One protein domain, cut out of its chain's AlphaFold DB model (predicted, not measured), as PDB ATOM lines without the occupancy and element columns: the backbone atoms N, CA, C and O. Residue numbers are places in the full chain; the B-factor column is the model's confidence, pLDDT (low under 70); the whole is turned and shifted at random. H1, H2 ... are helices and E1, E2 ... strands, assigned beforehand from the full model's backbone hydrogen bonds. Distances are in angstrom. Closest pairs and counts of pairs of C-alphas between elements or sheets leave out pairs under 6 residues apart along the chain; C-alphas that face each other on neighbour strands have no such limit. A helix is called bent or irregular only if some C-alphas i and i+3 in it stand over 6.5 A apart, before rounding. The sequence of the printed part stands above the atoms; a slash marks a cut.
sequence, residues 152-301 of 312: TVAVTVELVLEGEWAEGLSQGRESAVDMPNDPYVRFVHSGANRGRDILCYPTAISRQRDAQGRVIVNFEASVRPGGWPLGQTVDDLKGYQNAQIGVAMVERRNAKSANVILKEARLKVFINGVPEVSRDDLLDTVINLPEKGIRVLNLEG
ATOM      1  N   THR A 152     201.915 214.571 174.860       76.50
ATOM      2  CA  THR A 152     200.493 214.284 174.665       76.50
ATOM      3  C   THR A 152     200.283 212.801 174.404       76.50
ATOM      4  O   THR A 152     201.095 212.150 173.746       76.50
ATOM      5  N   VAL A 153     199.179 212.272 174.928       79.50
ATOM      6  CA  VAL A 153     198.709 210.917 174.640       79.50
ATOM      7  C   VAL A 153     197.234 210.998 174.307       79.50
ATOM      8  O   VAL A 153     196.430 211.474 175.114       79.50
ATOM      9  N   ALA A 154     196.896 210.541 173.110       84.50
ATOM     10  CA  ALA A 154     195.530 210.402 172.646       84.50
ATOM     11  C   ALA A 154     195.290 208.951 172.236       84.50
ATOM     12  O   ALA A 154     196.186 208.257 171.762       84.50
ATOM     13  N   VAL A 155     194.073 208.484 172.442       86.00
ATOM     14  CA  VAL A 155     193.657 207.120 172.155       86.00
ATOM     15  C   VAL A 155     192.379 207.191 171.349       86.00
ATOM     16  O   VAL A 155     191.460 207.921 171.707       86.00
ATOM     17  N   THR A 156     192.303 206.419 170.279       88.19
ATOM     18  CA  THR A 156     191.069 206.213 169.530       88.19
ATOM     19  C   THR A 156     190.669 204.759 169.672       88.19
ATOM     20  O   THR A 156     191.476 203.861 169.436       88.19
ATOM     21  N   VAL A 157     189.423 204.536 170.063       87.62
ATOM     22  CA  VAL A 157     188.832 203.208 170.186       87.62
ATOM     23  C   VAL A 157     187.651 203.112 169.241       87.62
ATOM     24  O   VAL A 157     186.803 204.002 169.229       87.62
ATOM     25  N   GLU A 158     187.585 202.020 168.493       88.69
ATOM     26  CA  GLU A 158     186.458 201.643 167.643       88.69
ATOM     27  C   GLU A 158     185.963 200.267 168.089       88.69
ATOM     28  O   GLU A 158     186.732 199.310 168.151       88.69
ATOM     29  N   LEU A 159     184.683 200.170 168.438       87.06
ATOM     30  CA  LEU A 159     184.033 198.925 168.835       87.06
ATOM     31  C   LEU A 159     182.899 198.628 167.862       87.06
ATOM     32  O   LEU A 159     182.009 199.460 167.684       87.06
ATOM     33  N   VAL A 160     182.900 197.432 167.281       88.19
ATOM     34  CA  VAL A 160     181.834 196.949 166.400       88.19
ATOM     35  C   VAL A 160     180.996 195.938 167.164       88.19
ATOM     36  O   VAL A 160     181.484 194.884 167.574       88.19
ATOM     37  N   LEU A 161     179.725 196.270 167.362       86.25
ATOM     38  CA  LEU A 161     178.789 195.517 168.181       86.25
ATOM     39  C   LEU A 161     177.612 195.016 167.338       86.25
ATOM     40  O   LEU A 161     176.926 195.786 166.666       86.25
ATOM     41  N   GLU A 162     177.329 193.728 167.423       87.00
ATOM     42  CA  GLU A 162     176.205 193.069 166.771       87.00
ATOM     43  C   GLU A 162     175.131 192.699 167.796       87.00
ATOM     44  O   GLU A 162     175.417 192.157 168.861       87.00
ATOM     45  N   GLY A 163     173.873 193.005 167.492       85.38
ATOM     46  CA  GLY A 163     172.759 192.720 168.386       85.38
ATOM     47  C   GLY A 163     171.459 193.346 167.906       85.38
ATOM     48  O   GLY A 163     171.414 194.056 166.900       85.38
ATOM     49  N   GLU A 164     170.385 193.091 168.645       84.62
ATOM     50  CA  GLU A 164     169.102 193.735 168.392       84.62
ATOM     51  C   GLU A 164     169.054 195.085 169.104       84.62
ATOM     52  O   GLU A 164     169.061 195.165 170.331       84.62
ATOM     53  N   TRP A 165     168.983 196.160 168.328       82.56
ATOM     54  CA  TRP A 165     169.099 197.531 168.822       82.56
ATOM     55  C   TRP A 165     167.765 198.277 168.751       82.56
ATOM     56  O   TRP A 165     167.015 198.128 167.782       82.56
ATOM     57  N   ALA A 166     167.486 199.127 169.740       80.31
ATOM     58  CA  ALA A 166     166.323 200.009 169.722       80.31
ATOM     59  C   ALA A 166     166.418 201.026 168.565       80.31
ATOM     60  O   ALA A 166     167.506 201.463 168.183       80.31
ATOM     61  N   GLU A 167     165.272 201.409 167.996       71.56
ATOM     62  CA  GLU A 167     165.199 202.322 166.839       71.56
ATOM     63  C   GLU A 167     165.685 203.743 167.167       71.56
ATOM     64  O   GLU A 167     166.148 204.453 166.283       71.56
ATOM     65  N   GLY A 168     165.669 204.126 168.447       64.38
ATOM     66  CA  GLY A 168     166.082 205.443 168.936       64.38
ATOM     67  C   GLY A 168     167.549 205.572 169.354       64.38
ATOM     68  O   GLY A 168     167.861 206.497 170.100       64.38
ATOM     69  N   LEU A 169     168.449 204.665 168.946       66.81
ATOM     70  CA  LEU A 169     169.883 204.846 169.211       66.81
ATOM     71  C   LEU A 169     170.349 206.135 168.512       66.81
ATOM     72  O   LEU A 169     170.480 206.155 167.287       66.81
ATOM     73  N   SER A 170     170.566 207.205 169.282       59.53
ATOM     74  CA  SER A 170     170.962 208.512 168.765       59.53
ATOM     75  C   SER A 170     172.272 208.390 167.989       59.53
ATOM     76  O   SER A 170     173.343 208.147 168.550       59.53
ATOM     77  N   GLN A 171     172.184 208.536 166.667       61.69
ATOM     78  CA  GLN A 171     173.352 208.770 165.833       61.69
ATOM     79  C   GLN A 171     173.797 210.210 166.072       61.69
ATOM     80  O   GLN A 171     173.013 211.146 165.915       61.69
ATOM     81  N   GLY A 172     175.041 210.399 166.491       61.28
ATOM     82  CA  GLY A 172     175.541 211.727 166.815       61.28
ATOM     83  C   GLY A 172     176.901 211.690 167.486       61.28
ATOM     84  O   GLY A 172     177.330 210.651 167.993       61.28
ATOM     85  N   ARG A 173     177.587 212.835 167.454       66.56
ATOM     86  CA  ARG A 173     178.802 213.071 168.232       66.56
ATOM     87  C   ARG A 173     178.401 213.757 169.532       66.56
ATOM     88  O   ARG A 173     177.893 214.873 169.502       66.56
ATOM     89  N   GLU A 174     178.628 213.092 170.651       68.31
ATOM     90  CA  GLU A 174     178.404 213.638 171.987       68.31
ATOM     91  C   GLU A 174     179.757 214.057 172.574       68.31
ATOM     92  O   GLU A 174     180.762 213.348 172.444       68.31
ATOM     93  N   SER A 175     179.801 215.237 173.196       62.69
ATOM     94  CA  SER A 175     180.955 215.640 173.998       62.69
ATOM     95  C   SER A 175     180.869 214.921 175.340       62.69
ATOM     96  O   SER A 175     179.878 215.059 176.053       62.69
ATOM     97  N   ALA A 176     181.886 214.122 175.655       60.25
ATOM     98  CA  ALA A 176     181.962 213.380 176.906       60.25
ATOM     99  C   ALA A 176     182.693 214.240 177.939       60.25
ATOM    100  O   ALA A 176     183.903 214.131 178.110       60.25
ATOM    101  N   VAL A 177     181.983 215.182 178.557       54.41
ATOM    102  CA  VAL A 177     182.541 215.979 179.653       54.41
ATOM    103  C   VAL A 177     181.785 215.629 180.930       54.41
ATOM    104  O   VAL A 177     180.612 215.958 181.075       54.41
ATOM    105  N   ASP A 178     182.505 214.959 181.832       50.88
ATOM    106  CA  ASP A 178     182.174 214.698 183.237       50.88
ATOM    107  C   ASP A 178     180.922 213.855 183.536       50.88
ATOM    108  O   ASP A 178     179.991 214.321 184.193       50.88
ATOM    109  N   MET A 179     180.948 212.554 183.207       49.28
ATOM    110  CA  MET A 179     180.079 211.582 183.881       49.28
ATOM    111  C   MET A 179     180.863 210.466 184.602       49.28
ATOM    112  O   MET A 179     181.793 209.879 184.055       49.28
ATOM    113  N   PRO A 180     180.469 210.092 185.837       50.41
ATOM    114  CA  PRO A 180     181.123 209.033 186.619       50.41
ATOM    115  C   PRO A 180     180.965 207.622 186.024       50.41
ATOM    116  O   PRO A 180     181.619 206.690 186.483       50.41
ATOM    117  N   ASN A 181     180.120 207.471 185.000       62.66
ATOM    118  CA  ASN A 181     179.937 206.244 184.228       62.66
ATOM    119  C   ASN A 181     180.468 206.396 182.798       62.66
ATOM    120  O   ASN A 181     179.973 205.724 181.903       62.66
ATOM    121  N   ASP A 182     181.412 207.300 182.549       69.62
ATOM    122  CA  ASP A 182     181.987 207.413 181.218       69.62
ATOM    123  C   ASP A 182     182.876 206.201 180.899       69.62
ATOM    124  O   ASP A 182     183.515 205.618 181.785       69.62
ATOM    125  N   PRO A 183     182.917 205.785 179.626       75.25
ATOM    126  CA  PRO A 183     183.870 204.789 179.175       75.25
ATOM    127  C   PRO A 183     185.287 205.280 179.434       75.25
ATOM    128  O   PRO A 183     185.526 206.468 179.601       75.25
ATOM    129  N   TYR A 184     186.247 204.372 179.474       82.81
ATOM    130  CA  TYR A 184     187.640 204.739 179.694       82.81
ATOM    131  C   TYR A 184     188.557 203.728 179.030       82.81
ATOM    132  O   TYR A 184     188.165 202.592 178.764       82.81
ATOM    133  N   VAL A 185     189.803 204.131 178.808       84.75
ATOM    134  CA  VAL A 185     190.887 203.200 178.490       84.75
ATOM    135  C   VAL A 185     191.882 203.257 179.630       84.75
ATOM    136  O   VAL A 185     192.415 204.319 179.938       84.75
ATOM    137  N   ARG A 186     192.114 202.122 180.282       85.12
ATOM    138  CA  ARG A 186     193.113 201.983 181.335       85.12
ATOM    139  C   ARG A 186     194.274 201.156 180.816       85.12
ATOM    140  O   ARG A 186     194.076 199.989 180.501       85.12
ATOM    141  N   PHE A 187     195.471 201.720 180.775       83.88
ATOM    142  CA  PHE A 187     196.673 200.936 180.506       83.88
ATOM    143  C   PHE A 187     197.277 200.465 181.821       83.88
ATOM    144  O   PHE A 187     197.489 201.262 182.740       83.88
ATOM    145  N   VAL A 188     197.534 199.165 181.905       81.00
ATOM    146  CA  VAL A 188     198.002 198.489 183.116       81.00
ATOM    147  C   VAL A 188     199.472 198.136 182.961       81.00
ATOM    148  O   VAL A 188     199.862 197.515 181.970       81.00
ATOM    149  N   HIS A 189     200.281 198.521 183.947       80.50
ATOM    150  CA  HIS A 189     201.718 198.260 183.924       80.50
ATOM    151  C   HIS A 189     202.026 196.799 184.313       80.50
ATOM    152  O   HIS A 189     201.856 196.399 185.467       80.50
ATOM    153  N   SER A 190     202.536 195.997 183.379       70.56
ATOM    154  CA  SER A 190     203.105 194.668 183.596       70.56
ATOM    155  C   SER A 190     204.586 194.777 183.993       70.56
ATOM    156  O   SER A 190     205.494 194.821 183.170       70.56
ATOM    157  N   GLY A 191     204.872 194.841 185.298       65.38
ATOM    158  CA  GLY A 191     206.256 194.822 185.787       65.38
ATOM    159  C   GLY A 191     206.391 194.842 187.309       65.38
ATOM    160  O   GLY A 191     205.461 195.221 188.018       65.38
ATOM    161  N   ALA A 192     207.566 194.437 187.813       55.81
ATOM    162  CA  ALA A 192     207.876 194.395 189.250       55.81
ATOM    163  C   ALA A 192     207.882 195.793 189.901       55.81
ATOM    164  O   ALA A 192     207.454 195.952 191.043       55.81
ATOM    165  N   ASN A 193     208.287 196.816 189.145       57.97
ATOM    166  CA  ASN A 193     208.087 198.213 189.511       57.97
ATOM    167  C   ASN A 193     206.699 198.630 189.027       57.97
ATOM    168  O   ASN A 193     206.533 198.985 187.863       57.97
ATOM    169  N   ARG A 194     205.690 198.539 189.903       58.72
ATOM    170  CA  ARG A 194     204.320 198.973 189.595       58.72
ATOM    171  C   ARG A 194     204.304 200.478 189.310       58.72
ATOM    172  O   ARG A 194     204.193 201.286 190.232       58.72
ATOM    173  N   GLY A 195     204.400 200.851 188.036       64.00
ATOM    174  CA  GLY A 195     203.934 202.155 187.579       64.00
ATOM    175  C   GLY A 195     202.460 202.330 187.953       64.00
ATOM    176  O   GLY A 195     201.728 201.351 188.105       64.00
ATOM    177  N   ARG A 196     202.010 203.575 188.148       75.62
ATOM    178  CA  ARG A 196     200.571 203.833 188.290       75.62
ATOM    179  C   ARG A 196     199.895 203.518 186.963       75.62
ATOM    180  O   ARG A 196     200.425 203.870 185.913       75.62
ATOM    181  N   ASP A 197     198.729 202.894 187.020       80.00
ATOM    182  CA  ASP A 197     197.938 202.696 185.815       80.00
ATOM    183  C   ASP A 197     197.564 204.037 185.209       80.00
ATOM    184  O   ASP A 197     197.279 205.016 185.906       80.00
ATOM    185  N   ILE A 198     197.564 204.055 183.890       79.38
ATOM    186  CA  ILE A 198     197.188 205.218 183.115       79.38
ATOM    187  C   ILE A 198     195.698 205.119 182.852       79.38
ATOM    188  O   ILE A 198     195.247 204.101 182.338       79.38
ATOM    189  N   LEU A 199     194.954 206.189 183.122       82.56
ATOM    190  CA  LEU A 199     193.558 206.300 182.713       82.56
ATOM    191  C   LEU A 199     193.384 207.407 181.670       82.56
ATOM    192  O   LEU A 199     193.676 208.578 181.920       82.56
ATOM    193  N   CYS A 200     192.857 207.014 180.517       84.06
ATOM    194  CA  CYS A 200     192.389 207.898 179.463       84.06
ATOM    195  C   CYS A 200     190.866 207.992 179.535       84.06
ATOM    196  O   CYS A 200     190.172 206.973 179.557       84.06
ATOM    197  N   TYR A 201     190.361 209.221 179.525       84.69
ATOM    198  CA  TYR A 201     188.933 209.511 179.553       84.69
ATOM    199  C   TYR A 201     188.484 210.053 178.199       84.69
ATOM    200  O   TYR A 201     189.263 210.751 177.542       84.69
ATOM    201  N   PRO A 202     187.257 209.737 177.767       85.00
ATOM    202  CA  PRO A 202     186.724 210.150 176.490       85.00
ATOM    203  C   PRO A 202     186.640 211.672 176.439       85.00
ATOM    204  O   PRO A 202     186.237 212.319 177.396       85.00
ATOM    205  N   THR A 203     187.027 212.236 175.308       83.94
ATOM    206  CA  THR A 203     186.826 213.641 174.942       83.94
ATOM    207  C   THR A 203     185.702 213.779 173.923       83.94
ATOM    208  O   THR A 203     185.015 214.798 173.871       83.94
ATOM    209  N   ALA A 204     185.490 212.742 173.113       83.81
ATOM    210  CA  ALA A 204     184.422 212.681 172.133       83.81
ATOM    211  C   ALA A 204     183.949 211.245 171.940       83.81
ATOM    212  O   ALA A 204     184.749 210.313 171.925       83.81
ATOM    213  N   ILE A 205     182.645 211.094 171.738       83.69
ATOM    214  CA  ILE A 205     181.989 209.816 171.489       83.69
ATOM    215  C   ILE A 205     181.139 209.966 170.239       83.69
ATOM    216  O   ILE A 205     180.439 210.961 170.084       83.69
ATOM    217  N   SER A 206     181.155 208.972 169.361       84.50
ATOM    218  CA  SER A 206     180.216 208.880 168.251       84.50
ATOM    219  C   SER A 206     179.696 207.462 168.085       84.50
ATOM    220  O   SER A 206     180.396 206.483 168.346       84.50
ATOM    221  N   ARG A 207     178.434 207.364 167.671       84.81
ATOM    222  CA  ARG A 207     177.737 206.097 167.445       84.81
ATOM    223  C   ARG A 207     177.146 206.101 166.048       84.81
ATOM    224  O   ARG A 207     176.511 207.077 165.649       84.81
ATOM    225  N   GLN A 208     177.363 205.024 165.309       87.00
ATOM    226  CA  GLN A 208     176.875 204.858 163.944       87.00
ATOM    227  C   GLN A 208     176.336 203.443 163.757       87.00
ATOM    228  O   GLN A 208     176.694 202.534 164.504       87.00
ATOM    229  N   ARG A 209     175.462 203.256 162.767       85.38
ATOM    230  CA  ARG A 209     175.079 201.923 162.295       85.38
ATOM    231  C   ARG A 209     175.688 201.687 160.927       85.38
ATOM    232  O   ARG A 209     175.653 202.588 160.092       85.38
ATOM    233  N   ASP A 210     176.222 200.498 160.709       86.94
ATOM    234  CA  ASP A 210     176.697 200.104 159.390       86.94
ATOM    235  C   ASP A 210     175.571 199.531 158.513       86.94
ATOM    236  O   ASP A 210     174.418 199.403 158.934       86.94
ATOM    237  N   ALA A 211     175.918 199.173 157.275       83.19
ATOM    238  CA  ALA A 211     174.982 198.601 156.308       83.19
ATOM    239  C   ALA A 211     174.402 197.239 156.735       83.19
ATOM    240  O   ALA A 211     173.372 196.824 156.212       83.19
ATOM    241  N   GLN A 212     175.046 196.545 157.676       84.94
ATOM    242  CA  GLN A 212     174.597 195.262 158.224       84.94
ATOM    243  C   GLN A 212     173.782 195.436 159.514       84.94
ATOM    244  O   GLN A 212     173.363 194.452 160.117       84.94
ATOM    245  N   GLY A 213     173.537 196.678 159.943       82.81
ATOM    246  CA  GLY A 213     172.786 196.990 161.154       82.81
ATOM    247  C   GLY A 213     173.587 196.844 162.451       82.81
ATOM    248  O   GLY A 213     172.999 196.988 163.528       82.81
ATOM    249  N   ARG A 214     174.903 196.604 162.372       87.56
ATOM    250  CA  ARG A 214     175.814 196.581 163.525       87.56
ATOM    251  C   ARG A 214     176.043 198.004 164.018       87.56
ATOM    252  O   ARG A 214     176.038 198.955 163.236       87.56
ATOM    253  N   VAL A 215     176.243 198.157 165.321       85.94
ATOM    254  CA  VAL A 215     176.526 199.448 165.952       85.94
ATOM    255  C   VAL A 215     178.029 199.616 166.089       85.94
ATOM    256  O   VAL A 215     178.695 198.815 166.738       85.94
ATOM    257  N   ILE A 216     178.544 200.685 165.498       87.44
ATOM    258  CA  ILE A 216     179.932 201.112 165.619       87.44
ATOM    259  C   ILE A 216     179.985 202.226 166.661       87.44
ATOM    260  O   ILE A 216     179.323 203.259 166.516       87.44
ATOM    261  N   VAL A 217     180.765 202.014 167.715       85.06
ATOM    262  CA  VAL A 217     181.028 203.002 168.761       85.06
ATOM    263  C   VAL A 217     182.472 203.453 168.637       85.06
ATOM    264  O   VAL A 217     183.386 202.676 168.890       85.06
ATOM    265  N   ASN A 218     182.658 204.721 168.291       87.88
ATOM    266  CA  ASN A 218     183.970 205.344 168.220       87.88
ATOM    267  C   ASN A 218     184.125 206.337 169.356       87.88
ATOM    268  O   ASN A 218     183.251 207.185 169.555       87.88
ATOM    269  N   PHE A 219     185.247 206.291 170.059       86.38
ATOM    270  CA  PHE A 219     185.582 207.359 170.986       86.38
ATOM    271  C   PHE A 219     187.051 207.719 170.981       86.38
ATOM    272  O   PHE A 219     187.940 206.880 170.852       86.38
ATOM    273  N   GLU A 220     187.270 209.015 171.125       87.81
ATOM    274  CA  GLU A 220     188.570 209.616 171.347       87.81
ATOM    275  C   GLU A 220     188.708 209.795 172.849       87.81
ATOM    276  O   GLU A 220     187.807 210.343 173.481       87.81
ATOM    277  N   ALA A 221     189.805 209.324 173.422       86.88
ATOM    278  CA  ALA A 221     190.138 209.495 174.820       86.88
ATOM    279  C   ALA A 221     191.516 210.137 174.956       86.88
ATOM    280  O   ALA A 221     192.434 209.847 174.193       86.88
ATOM    281  N   SER A 222     191.674 210.997 175.951       85.00
ATOM    282  CA  SER A 222     192.964 211.594 176.288       85.00
ATOM    283  C   SER A 222     193.237 211.449 177.773       85.00
ATOM    284  O   SER A 222     192.337 211.206 178.586       85.00
ATOM    285  N   VAL A 223     194.509 211.549 178.135       80.31
ATOM    286  CA  VAL A 223     194.894 211.483 179.539       80.31
ATOM    287  C   VAL A 223     194.551 212.811 180.202       80.31
ATOM    288  O   VAL A 223     194.956 213.872 179.727       80.31
ATOM    289  N   ARG A 224     193.816 212.764 181.320       70.75
ATOM    290  CA  ARG A 224     193.534 213.974 182.101       70.75
ATOM    291  C   ARG A 224     194.842 214.577 182.641       70.75
ATOM    292  O   ARG A 224     195.767 213.828 182.979       70.75
ATOM    293  N   PRO A 225     194.920 215.909 182.802       61.09
ATOM    294  CA  PRO A 225     196.035 216.553 183.490       61.09
ATOM    295  C   PRO A 225     196.280 215.899 184.862       61.09
ATOM    296  O   PRO A 225     195.356 215.768 185.662       61.09
ATOM    297  N   GLY A 226     197.509 215.440 185.118       59.59
ATOM    298  CA  GLY A 226     197.884 214.738 186.358       59.59
ATOM    299  C   GLY A 226     197.636 213.220 186.375       59.59
ATOM    300  O   GLY A 226     198.083 212.556 187.307       59.59
ATOM    301  N   GLY A 227     196.978 212.659 185.351       63.19
ATOM    302  CA  GLY A 227     196.785 211.211 185.175       63.19
ATOM    303  C   GLY A 227     197.973 210.485 184.529       63.19
ATOM    304  O   GLY A 227     198.048 209.262 184.597       63.19
ATOM    305  N   TRP A 228     198.914 211.231 183.940       66.06
ATOM    306  CA  TRP A 228     200.174 210.722 183.388       66.06
ATOM    307  C   TRP A 228     201.363 211.375 184.098       66.06
ATOM    308  O   TRP A 228     201.313 212.581 184.363       66.06
ATOM    309  N   PRO A 229     202.473 210.658 184.329       62.16
ATOM    310  CA  PRO A 229     203.753 211.288 184.628       62.16
ATOM    311  C   PRO A 229     204.303 211.971 183.361       62.16
ATOM    312  O   PRO A 229     205.176 211.446 182.671       62.16
ATOM    313  N   LEU A 230     203.731 213.124 182.996       61.06
ATOM    314  CA  LEU A 230     204.193 213.938 181.867       61.06
ATOM    315  C   LEU A 230     205.702 214.192 182.002       61.06
ATOM    316  O   LEU A 230     206.191 214.530 183.081       61.06
ATOM    317  N   GLY A 231     206.443 214.012 180.907       62.88
ATOM    318  CA  GLY A 231     207.905 214.131 180.891       62.88
ATOM    319  C   GLY A 231     208.687 212.816 181.007       62.88
ATOM    320  O   GLY A 231     209.918 212.866 180.926       62.88
ATOM    321  N   GLN A 232     208.005 211.674 181.141       72.31
ATOM    322  CA  GLN A 232     208.591 210.352 180.890       72.31
ATOM    323  C   GLN A 232     208.913 210.147 179.406       72.31
ATOM    324  O   GLN A 232     208.376 210.836 178.535       72.31
ATOM    325  N   THR A 233     209.827 209.226 179.125       71.62
ATOM    326  CA  THR A 233     210.218 208.847 177.765       71.62
ATOM    327  C   THR A 233     209.270 207.794 177.196       71.62
ATOM    328  O   THR A 233     208.662 207.041 177.948       71.62
ATOM    329  N   VAL A 234     209.159 207.699 175.868       71.75
ATOM    330  CA  VAL A 234     208.400 206.611 175.209       71.75
ATOM    331  C   VAL A 234     208.877 205.226 175.672       71.75
ATOM    332  O   VAL A 234     208.077 204.305 175.808       71.75
ATOM    333  N   ASP A 235     210.167 205.085 175.998       72.62
ATOM    334  CA  ASP A 235     210.733 203.840 176.522       72.62
ATOM    335  C   ASP A 235     210.131 203.412 177.873       72.62
ATOM    336  O   ASP A 235     210.045 202.214 178.143       72.62
ATOM    337  N   ASP A 236     209.659 204.361 178.687       73.12
ATOM    338  CA  ASP A 236     208.993 204.076 179.965       73.12
ATOM    339  C   ASP A 236     207.602 203.443 179.757       73.12
ATOM    340  O   ASP A 236     207.037 202.846 180.674       73.12
ATOM    341  N   LEU A 237     207.055 203.508 178.536       72.88
ATOM    342  CA  LEU A 237     205.743 202.948 178.201       72.88
ATOM    343  C   LEU A 237     205.773 201.461 177.862       72.88
ATOM    344  O   LEU A 237     204.722 200.825 177.831       72.88
ATOM    345  N   LYS A 238     206.964 200.875 177.691       72.50
ATOM    346  CA  LYS A 238     207.133 199.432 177.431       72.50
ATOM    347  C   LYS A 238     206.511 198.550 178.505       72.50
ATOM    348  O   LYS A 238     206.151 197.409 178.235       72.50
ATOM    349  N   GLY A 239     206.410 199.071 179.726       71.12
ATOM    350  CA  GLY A 239     205.795 198.365 180.838       71.12
ATOM    351  C   GLY A 239     204.276 198.251 180.732       71.12
ATOM    352  O   GLY A 239     203.703 197.472 181.473       71.12
ATOM    353  N   TYR A 240     203.594 198.973 179.843       75.50
ATOM    354  CA  TYR A 240     202.129 198.984 179.778       75.50
ATOM    355  C   TYR A 240     201.583 198.007 178.734       75.50
ATOM    356  O   TYR A 240     200.986 198.408 177.752       75.50
ATOM    357  N   GLN A 241     201.752 196.702 178.919       73.38
ATOM    358  CA  GLN A 241     201.403 195.733 177.864       73.38
ATOM    359  C   GLN A 241     199.915 195.366 177.791       73.38
ATOM    360  O   GLN A 241     199.514 194.575 176.943       73.38
ATOM    361  N   ASN A 242     199.079 195.886 178.687       76.50
ATOM    362  CA  ASN A 242     197.663 195.535 178.751       76.50
ATOM    363  C   ASN A 242     196.808 196.797 178.723       76.50
ATOM    364  O   ASN A 242     197.079 197.747 179.462       76.50
ATOM    365  N   ALA A 243     195.747 196.786 177.919       80.38
ATOM    366  CA  ALA A 243     194.737 197.835 177.917       80.38
ATOM    367  C   ALA A 243     193.393 197.262 178.369       80.38
ATOM    368  O   ALA A 243     192.973 196.192 177.943       80.38
ATOM    369  N   GLN A 244     192.699 197.989 179.230       81.56
ATOM    370  CA  GLN A 244     191.347 197.678 179.660       81.56
ATOM    371  C   GLN A 244     190.418 198.762 179.141       81.56
ATOM    372  O   GLN A 244     190.602 199.938 179.448       81.56
ATOM    373  N   ILE A 245     189.411 198.376 178.371       80.19
ATOM    374  CA  ILE A 245     188.406 199.292 177.849       80.19
ATOM    375  C   ILE A 245     187.160 199.160 178.718       80.19
ATOM    376  O   ILE A 245     186.473 198.141 178.697       80.19
ATOM    377  N   GLY A 246     186.865 200.198 179.494       75.44
ATOM    378  CA  GLY A 246     185.578 200.338 180.156       75.44
ATOM    379  C   GLY A 246     184.523 200.732 179.129       75.44
ATOM    380  O   GLY A 246     184.540 201.851 178.628       75.44
ATOM    381  N   VAL A 247     183.600 199.829 178.813       70.56
ATOM    382  CA  VAL A 247     182.455 200.076 177.936       70.56
ATOM    383  C   VAL A 247     181.243 200.352 178.811       70.56
ATOM    384  O   VAL A 247     180.593 199.444 179.326       70.56
ATOM    385  N   ALA A 248     180.957 201.633 179.005       62.22
ATOM    386  CA  ALA A 248     179.785 202.090 179.745       62.22
ATOM    387  C   ALA A 248     178.642 202.566 178.831       62.22
ATOM    388  O   ALA A 248     177.530 202.821 179.277       62.22
ATOM    389  N   MET A 249     178.921 202.697 177.531       59.56
ATOM    390  CA  MET A 249     178.085 203.455 176.597       59.56
ATOM    391  C   MET A 249     176.836 202.743 176.100       59.56
ATOM    392  O   MET A 249     175.981 203.367 175.469       59.56
ATOM    393  N   VAL A 250     176.763 201.432 176.299       60.12
ATOM    394  CA  VAL A 250     175.673 200.620 175.779       60.12
ATOM    395  C   VAL A 250     174.732 200.322 176.925       60.12
ATOM    396  O   VAL A 250     174.737 199.243 177.511       60.12
ATOM    397  N   GLU A 251     173.949 201.327 177.293       62.91
ATOM    398  CA  GLU A 251     172.894 201.116 178.267       62.91
ATOM    399  C   GLU A 251     171.906 200.073 177.742       62.91
ATOM    400  O   GLU A 251     171.510 200.119 176.575       62.91
ATOM    401  N   ARG A 252     171.447 199.169 178.616       67.44
ATOM    402  CA  ARG A 252     170.463 198.139 178.257       67.44
ATOM    403  C   ARG A 252     169.221 198.717 177.570       67.44
ATOM    404  O   ARG A 252     168.674 198.071 176.691       67.44
ATOM    405  N   ARG A 253     168.814 199.950 177.900       70.06
ATOM    406  CA  ARG A 253     167.676 200.640 177.257       70.06
ATOM    407  C   ARG A 253     167.833 200.827 175.741       70.06
ATOM    408  O   ARG A 253     166.840 201.002 175.045       70.06
ATOM    409  N   ASN A 254     169.065 200.798 175.238       73.94
ATOM    410  CA  ASN A 254     169.382 200.998 173.828       73.94
ATOM    411  C   ASN A 254     169.384 199.686 173.024       73.94
ATOM    412  O   ASN A 254     169.425 199.729 171.794       73.94
ATOM    413  N   ALA A 255     169.326 198.528 173.688       74.88
ATOM    414  CA  ALA A 255     169.283 197.211 173.063       74.88
ATOM    415  C   ALA A 255     167.946 196.514 173.366       74.88
ATOM    416  O   ALA A 255     167.442 196.559 174.485       74.88
ATOM    417  N   LYS A 256     167.356 195.857 172.362       80.75
ATOM    418  CA  LYS A 256     166.163 195.010 172.532       80.75
ATOM    419  C   LYS A 256     166.518 193.706 173.260       80.75
ATOM    420  O   LYS A 256     165.709 193.194 174.028       80.75
ATOM    421  N   SER A 257     167.744 193.214 173.065       77.06
ATOM    422  CA  SER A 257     168.308 192.053 173.760       77.06
ATOM    423  C   SER A 257     169.326 192.476 174.822       77.06
ATOM    424  O   SER A 257     170.052 193.453 174.654       77.06
ATOM    425  N   ALA A 258     169.418 191.709 175.913       70.75
ATOM    426  CA  ALA A 258     170.475 191.877 176.913       70.75
ATOM    427  C   ALA A 258     171.851 191.394 176.414       70.75
ATOM    428  O   ALA A 258     172.875 191.757 176.994       70.75
ATOM    429  N   ASN A 259     171.870 190.592 175.346       78.00
ATOM    430  CA  ASN A 259     173.080 190.009 174.786       78.00
ATOM    431  C   ASN A 259     173.463 190.764 173.516       78.00
ATOM    432  O   ASN A 259     172.699 190.799 172.550       78.00
ATOM    433  N   VAL A 260     174.664 191.331 173.526       79.75
ATOM    434  CA  VAL A 260     175.290 191.979 172.375       79.75
ATOM    435  C   VAL A 260     176.621 191.292 172.125       79.75
ATOM    436  O   VAL A 260     177.357 190.991 173.058       79.75
ATOM    437  N   ILE A 261     176.936 191.021 170.872       81.25
ATOM    438  CA  ILE A 261     178.180 190.384 170.464       81.25
ATOM    439  C   ILE A 261     179.152 191.495 170.080       81.25
ATOM    440  O   ILE A 261     178.900 192.247 169.143       81.25
ATOM    441  N   LEU A 262     180.267 191.622 170.795       83.38
ATOM    442  CA  LEU A 262     181.420 192.327 170.243       83.38
ATOM    443  C   LEU A 262     181.915 191.497 169.068       83.38
ATOM    444  O   LEU A 262     182.008 190.281 169.214       83.38
ATOM    445  N   LYS A 263     182.140 192.145 167.926       83.75
ATOM    446  CA  LYS A 263     182.709 191.546 166.714       83.75
ATOM    447  C   LYS A 263     184.145 191.984 166.493       83.75
ATOM    448  O   LYS A 263     184.989 191.199 166.068       83.75
ATOM    449  N   GLU A 264     184.415 193.251 166.768       84.62
ATOM    450  CA  GLU A 264     185.718 193.843 166.523       84.62
ATOM    451  C   GLU A 264     185.992 194.943 167.540       84.62
ATOM    452  O   GLU A 264     185.098 195.723 167.885       84.62
ATOM    453  N   ALA A 265     187.232 194.999 168.015       82.06
ATOM    454  CA  ALA A 265     187.742 196.098 168.812       82.06
ATOM    455  C   ALA A 265     189.055 196.580 168.197       82.06
ATOM    456  O   ALA A 265     190.016 195.817 168.086       82.06
ATOM    457  N   ARG A 266     189.098 197.859 167.823       84.31
ATOM    458  CA  ARG A 266     190.312 198.516 167.347       84.31
ATOM    459  C   ARG A 266     190.761 199.566 168.340       84.31
ATOM    460  O   ARG A 266     189.968 200.394 168.789       84.31
ATOM    461  N   LEU A 267     192.045 199.540 168.658       83.56
ATOM    462  CA  LEU A 267     192.695 200.487 169.552       83.56
ATOM    463  C   LEU A 267     193.855 201.141 168.809       83.56
ATOM    464  O   LEU A 267     194.783 200.462 168.370       83.56
ATOM    465  N   LYS A 268     193.815 202.468 168.703       84.69
ATOM    466  CA  LYS A 268     194.906 203.282 168.167       84.69
ATOM    467  C   LYS A 268     195.424 204.209 169.246       84.69
ATOM    468  O   LYS A 268     194.643 204.929 169.864       84.69
ATOM    469  N   VAL A 269     196.731 204.203 169.463       82.62
ATOM    470  CA  VAL A 269     197.389 205.065 170.447       82.62
ATOM    471  C   VAL A 269     198.309 206.036 169.727       82.62
ATOM    472  O   VAL A 269     199.145 205.640 168.914       82.62
ATOM    473  N   PHE A 270     198.148 207.312 170.053       83.25
ATOM    474  CA  PHE A 270     198.918 208.420 169.524       83.25
ATOM    475  C   PHE A 270     199.750 209.038 170.642       83.25
ATOM    476  O   PHE A 270     199.202 209.471 171.658       83.25
ATOM    477  N   ILE A 271     201.060 209.127 170.434       80.69
ATOM    478  CA  ILE A 271     201.995 209.793 171.340       80.69
ATOM    479  C   ILE A 271     202.559 211.000 170.607       80.69
ATOM    480  O   ILE A 271     203.063 210.879 169.494       80.69
ATOM    481  N   ASN A 272     202.444 212.190 171.197       81.38
ATOM    482  CA  ASN A 272     202.864 213.446 170.564       81.38
ATOM    483  C   ASN A 272     202.237 213.669 169.167       81.38
ATOM    484  O   ASN A 272     202.823 214.328 168.314       81.38
ATOM    485  N   GLY A 273     201.046 213.106 168.925       78.88
ATOM    486  CA  GLY A 273     200.354 213.151 167.632       78.88
ATOM    487  C   GLY A 273     200.829 212.122 166.597       78.88
ATOM    488  O   GLY A 273     200.239 212.042 165.521       78.88
ATOM    489  N   VAL A 274     201.845 211.312 166.908       77.62
ATOM    490  CA  VAL A 274     202.330 210.226 166.047       77.62
ATOM    491  C   VAL A 274     201.617 208.923 166.426       77.62
ATOM    492  O   VAL A 274     201.542 208.609 167.616       77.62
ATOM    493  N   PRO A 275     201.054 208.166 165.463       76.44
ATOM    494  CA  PRO A 275     200.476 206.856 165.742       76.44
ATOM    495  C   PRO A 275     201.590 205.860 166.078       76.44
ATOM    496  O   PRO A 275     202.390 205.517 165.209       76.44
ATOM    497  N   GLU A 276     201.623 205.388 167.320       69.31
ATOM    498  CA  GLU A 276     202.642 204.440 167.795       69.31
ATOM    499  C   GLU A 276     202.106 203.005 167.828       69.31
ATOM    500  O   GLU A 276     202.829 202.064 167.524       69.31
ATOM    501  N   VAL A 277     200.811 202.828 168.116       66.56
ATOM    502  CA  VAL A 277     200.181 201.502 168.214       66.56
ATOM    503  C   VAL A 277     198.877 201.492 167.440       66.56
ATOM    504  O   VAL A 277     198.040 202.378 167.619       66.56
ATOM    505  N   SER A 278     198.674 200.461 166.624       59.88
ATOM    506  CA  SER A 278     197.371 200.110 166.063       59.88
ATOM    507  C   SER A 278     197.160 198.625 166.275       59.88
ATOM    508  O   SER A 278     197.984 197.819 165.843       59.88
ATOM    509  N   ARG A 279     196.062 198.267 166.931       65.31
ATOM    510  CA  ARG A 279     195.671 196.880 167.128       65.31
ATOM    511  C   ARG A 279     194.239 196.678 166.686       65.31
ATOM    512  O   ARG A 279     193.361 197.405 167.141       65.31
ATOM    513  N   ASP A 280     194.052 195.661 165.857       62.72
ATOM    514  CA  ASP A 280     192.758 195.221 165.363       62.72
ATOM    515  C   ASP A 280     192.543 193.795 165.874       62.72
ATOM    516  O   ASP A 280     193.125 192.846 165.344       62.72
ATOM    517  N   ASP A 281     191.751 193.649 166.936       62.41
ATOM    518  CA  ASP A 281     191.361 192.335 167.434       62.41
ATOM    519  C   ASP A 281     189.953 192.007 166.926       62.41
ATOM    520  O   ASP A 281     188.976 192.701 167.227       62.41
ATOM    521  N   LEU A 282     189.846 190.911 166.172       51.69
ATOM    522  CA  LEU A 282     188.568 190.253 165.917       51.69
ATOM    523  C   LEU A 282     188.217 189.448 167.166       51.69
ATOM    524  O   LEU A 282     188.831 188.422 167.455       51.69
ATOM    525  N   LEU A 283     187.247 189.939 167.926       62.00
ATOM    526  CA  LEU A 283     186.770 189.289 169.137       62.00
ATOM    527  C   LEU A 283     185.312 188.952 168.903       62.00
ATOM    528  O   LEU A 283     184.517 189.871 168.905       62.00
ATOM    529  N   ASP A 284     184.961 187.674 168.751       62.22
ATOM    530  CA  ASP A 284     183.574 187.186 168.794       62.22
ATOM    531  C   ASP A 284     183.182 186.918 170.255       62.22
ATOM    532  O   ASP A 284     183.118 185.777 170.714       62.22
ATOM    533  N   THR A 285     182.992 187.984 171.035       67.50
ATOM    534  CA  THR A 285     182.721 187.868 172.479       67.50
ATOM    535  C   THR A 285     181.303 188.304 172.809       67.50
ATOM    536  O   THR A 285     180.910 189.437 172.538       67.50
ATOM    537  N   VAL A 286     180.534 187.420 173.452       62.84
ATOM    538  CA  VAL A 286     179.197 187.758 173.959       62.84
ATOM    539  C   VAL A 286     179.331 188.652 175.190       62.84
ATOM    540  O   VAL A 286     179.863 188.249 176.226       62.84
ATOM    541  N   ILE A 287     178.822 189.873 175.080       67.44
ATOM    542  CA  ILE A 287     178.729 190.849 176.156       67.44
ATOM    543  C   ILE A 287     177.290 190.868 176.669       67.44
ATOM    544  O   ILE A 287     176.359 191.283 175.977       67.44
ATOM    545  N   ASN A 288     177.122 190.489 177.934       62.62
ATOM    546  CA  ASN A 288     175.872 190.724 178.650       62.62
ATOM    547  C   ASN A 288     175.864 192.174 179.138       62.62
ATOM    548  O   ASN A 288     176.703 192.546 179.975       62.62
ATOM    549  N   LEU A 289     174.937 192.971 178.604       61.91
ATOM    550  CA  LEU A 289     174.770 194.375 178.955       61.91
ATOM    551  C   LEU A 289     174.220 194.497 180.384       61.91
ATOM    552  O   LEU A 289     173.144 193.961 180.674       61.91
ATOM    553  N   PRO A 290     174.929 195.185 181.294       62.34
ATOM    554  CA  PRO A 290     174.429 195.397 182.645       62.34
ATOM    555  C   PRO A 290     173.213 196.339 182.637       62.34
ATOM    556  O   PRO A 290     173.096 197.222 181.789       62.34
ATOM    557  N   GLU A 291     172.306 196.184 183.610       56.12
ATOM    558  CA  GLU A 291     171.185 197.125 183.805       56.12
ATOM    559  C   GLU A 291     171.674 198.538 184.146       56.12
ATOM    560  O   GLU A 291     171.073 199.520 183.713       56.12
ATOM    561  N   LYS A 292     172.782 198.629 184.893       57.31
ATOM    562  CA  LYS A 292     173.562 199.837 185.187       57.31
ATOM    563  C   LYS A 292     175.029 199.441 185.393       57.31
ATOM    564  O   LYS A 292     175.290 198.400 185.991       57.31
ATOM    565  N   GLY A 293     175.971 200.281 184.965       55.97
ATOM    566  CA  GLY A 293     177.404 200.123 185.252       55.97
ATOM    567  C   GLY A 293     178.284 199.873 184.025       55.97
ATOM    568  O   GLY A 293     177.803 199.799 182.897       55.97
ATOM    569  N   ILE A 294     179.592 199.768 184.264       58.44
ATOM    570  CA  ILE A 294     180.628 199.655 183.230       58.44
ATOM    571  C   ILE A 294     181.047 198.189 183.074       58.44
ATOM    572  O   ILE A 294     181.416 197.538 184.053       58.44
ATOM    573  N   ARG A 295     181.040 197.668 181.843       67.50
ATOM    574  CA  ARG A 295     181.688 196.389 181.503       67.50
ATOM    575  C   ARG A 295     183.139 196.660 181.122       67.50
ATOM    576  O   ARG A 295     183.393 197.496 180.266       67.50
ATOM    577  N   VAL A 296     184.083 195.946 181.725       63.50
ATOM    578  CA  VAL A 296     185.507 196.064 181.379       63.50
ATOM    579  C   VAL A 296     185.875 194.970 180.381       63.50
ATOM    580  O   VAL A 296     185.701 193.787 180.671       63.50
ATOM    581  N   LEU A 297     186.366 195.369 179.211       68.12
ATOM    582  CA  LEU A 297     186.988 194.493 178.222       68.12
ATOM    583  C   LEU A 297     188.500 194.527 178.435       68.12
ATOM    584  O   LEU A 297     189.091 195.603 178.448       68.12
ATOM    585  N   ASN A 298     189.127 193.365 178.594       66.38
ATOM    586  CA  ASN A 298     190.580 193.265 178.696       66.38
ATOM    587  C   ASN A 298     191.157 192.957 177.311       66.38
ATOM    588  O   ASN A 298     190.810 191.941 176.716       66.38
ATOM    589  N   LEU A 299     192.041 193.823 176.825       65.88
ATOM    590  CA  LEU A 299     192.880 193.596 175.655       65.88
ATOM    591  C   LEU A 299     194.304 193.295 176.143       65.88
ATOM    592  O   LEU A 299     195.010 194.181 176.635       65.88
ATOM    593  N   GLU A 300     194.713 192.031 176.052       62.56
ATOM    594  CA  GLU A 300     196.043 191.570 176.474       62.56
ATOM    595  C   GLU A 300     197.052 191.661 175.331       62.56
ATOM    596  O   GLU A 300     196.749 191.201 174.233       62.56
ATOM    597  N   GLY A 301     198.256 192.200 175.569       54.78
ATOM    598  CA  GLY A 301     199.358 192.242 174.588       54.78
ATOM    599  C   GLY A 301     199.428 193.514 173.728       54.78
ATOM    600  O   GLY A 301     199.768 193.456 172.548       54.78
TER     601      GLY A 301
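Overview. This is residues 152 to 301 of the 312 residues of an uncharacterized protein of Nitrospira sp (UniProt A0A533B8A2). One twisted antiparallel sheet of nine strands folds round on itself into a flattened barrel that does not close: E4, E5, E1, E7 and E8 make a long wall, E3, E6 and E9 a shorter one over it, and the opening lies between E8 and E9. The little helix H1 sits at one end of the long axis, and short E2 is added beside E4. The printed part has 150 residues with one named helix and nine named strands, and its class is mostly strand; along the chain H1 comes after E5 and before E6, and in the branched sheet E4 has E2, E3 and E5 as neighbours. It is compact, with a radius of gyration of the C-alphas of 15.7 A, yet elongated, spanning 47 by 28 by 28 A.

Arrangement. E1, residues 153 to 162, has E5, residues 215 to 223, on one side and E7, residues 259 to 271, on the other side. N 157 and O 219 are 2.9 A apart across E1 and E5, and N 158 and O 266 are 2.9 A apart across E1 and E7, both within hydrogen-bond range. E7 forms a hairpin with the edge strand E8, residues 274 to 288, with N 267 and O 279 at 2.9 A. E4, residues 198 to 209, forms a hairpin with E5, with N 206 and O 218 at 2.8 A. On the other side of E4 are E2, residues 172 to 175, with N 174 and O 205 at 2.9 A, and E3, residues 184 to 188, with N 187 and O 198 at 2.9 A. E3, E4 and E5 form a meander, each strand the antiparallel neighbour of the one before. E6, residues 242 to 247, is antiparallel to E3, with N 186 and O 244 at 2.8 A, and to the edge strand E9, residues 295 to 300, with N 245 and O 297 at 2.8 A. E8 and E9 are only just apart, at 8.2 A. E4 bends by 64 degrees at residue 203, E7 by 57 degrees at residue 263 and E8 by 78 degrees at residue 284. H1, residues 234 to 239, only grazes the sheet; 0 of its 2 O i to N i+4 pairs and 2 of its 3 O i to N i+3 pairs are within hydrogen-bond range.

Along the chain. E1 begins at C-alpha 153 (198.709, 210.917, 174.640) and is 29.8 A long. E4 measures 30.5 A, E5 25.8 A, and E7 and E8 35.2 A each. H1 is only just irregular: C-alphas 236 and 239 are 6.6 A apart. E9 ends at C-alpha 300 (196.043, 191.570, 176.474).

Size, cuts and confidence. The two C-alphas farthest apart, those of Glu 167 and Ala 192, are 48.9 A apart. The printed part has no cut. The link E6 to E7, 11 residues, is long. The mean pLDDT of the printed part is 73.5; 58 residues are under 70, among them residues 168 to 182 and 276 to 301.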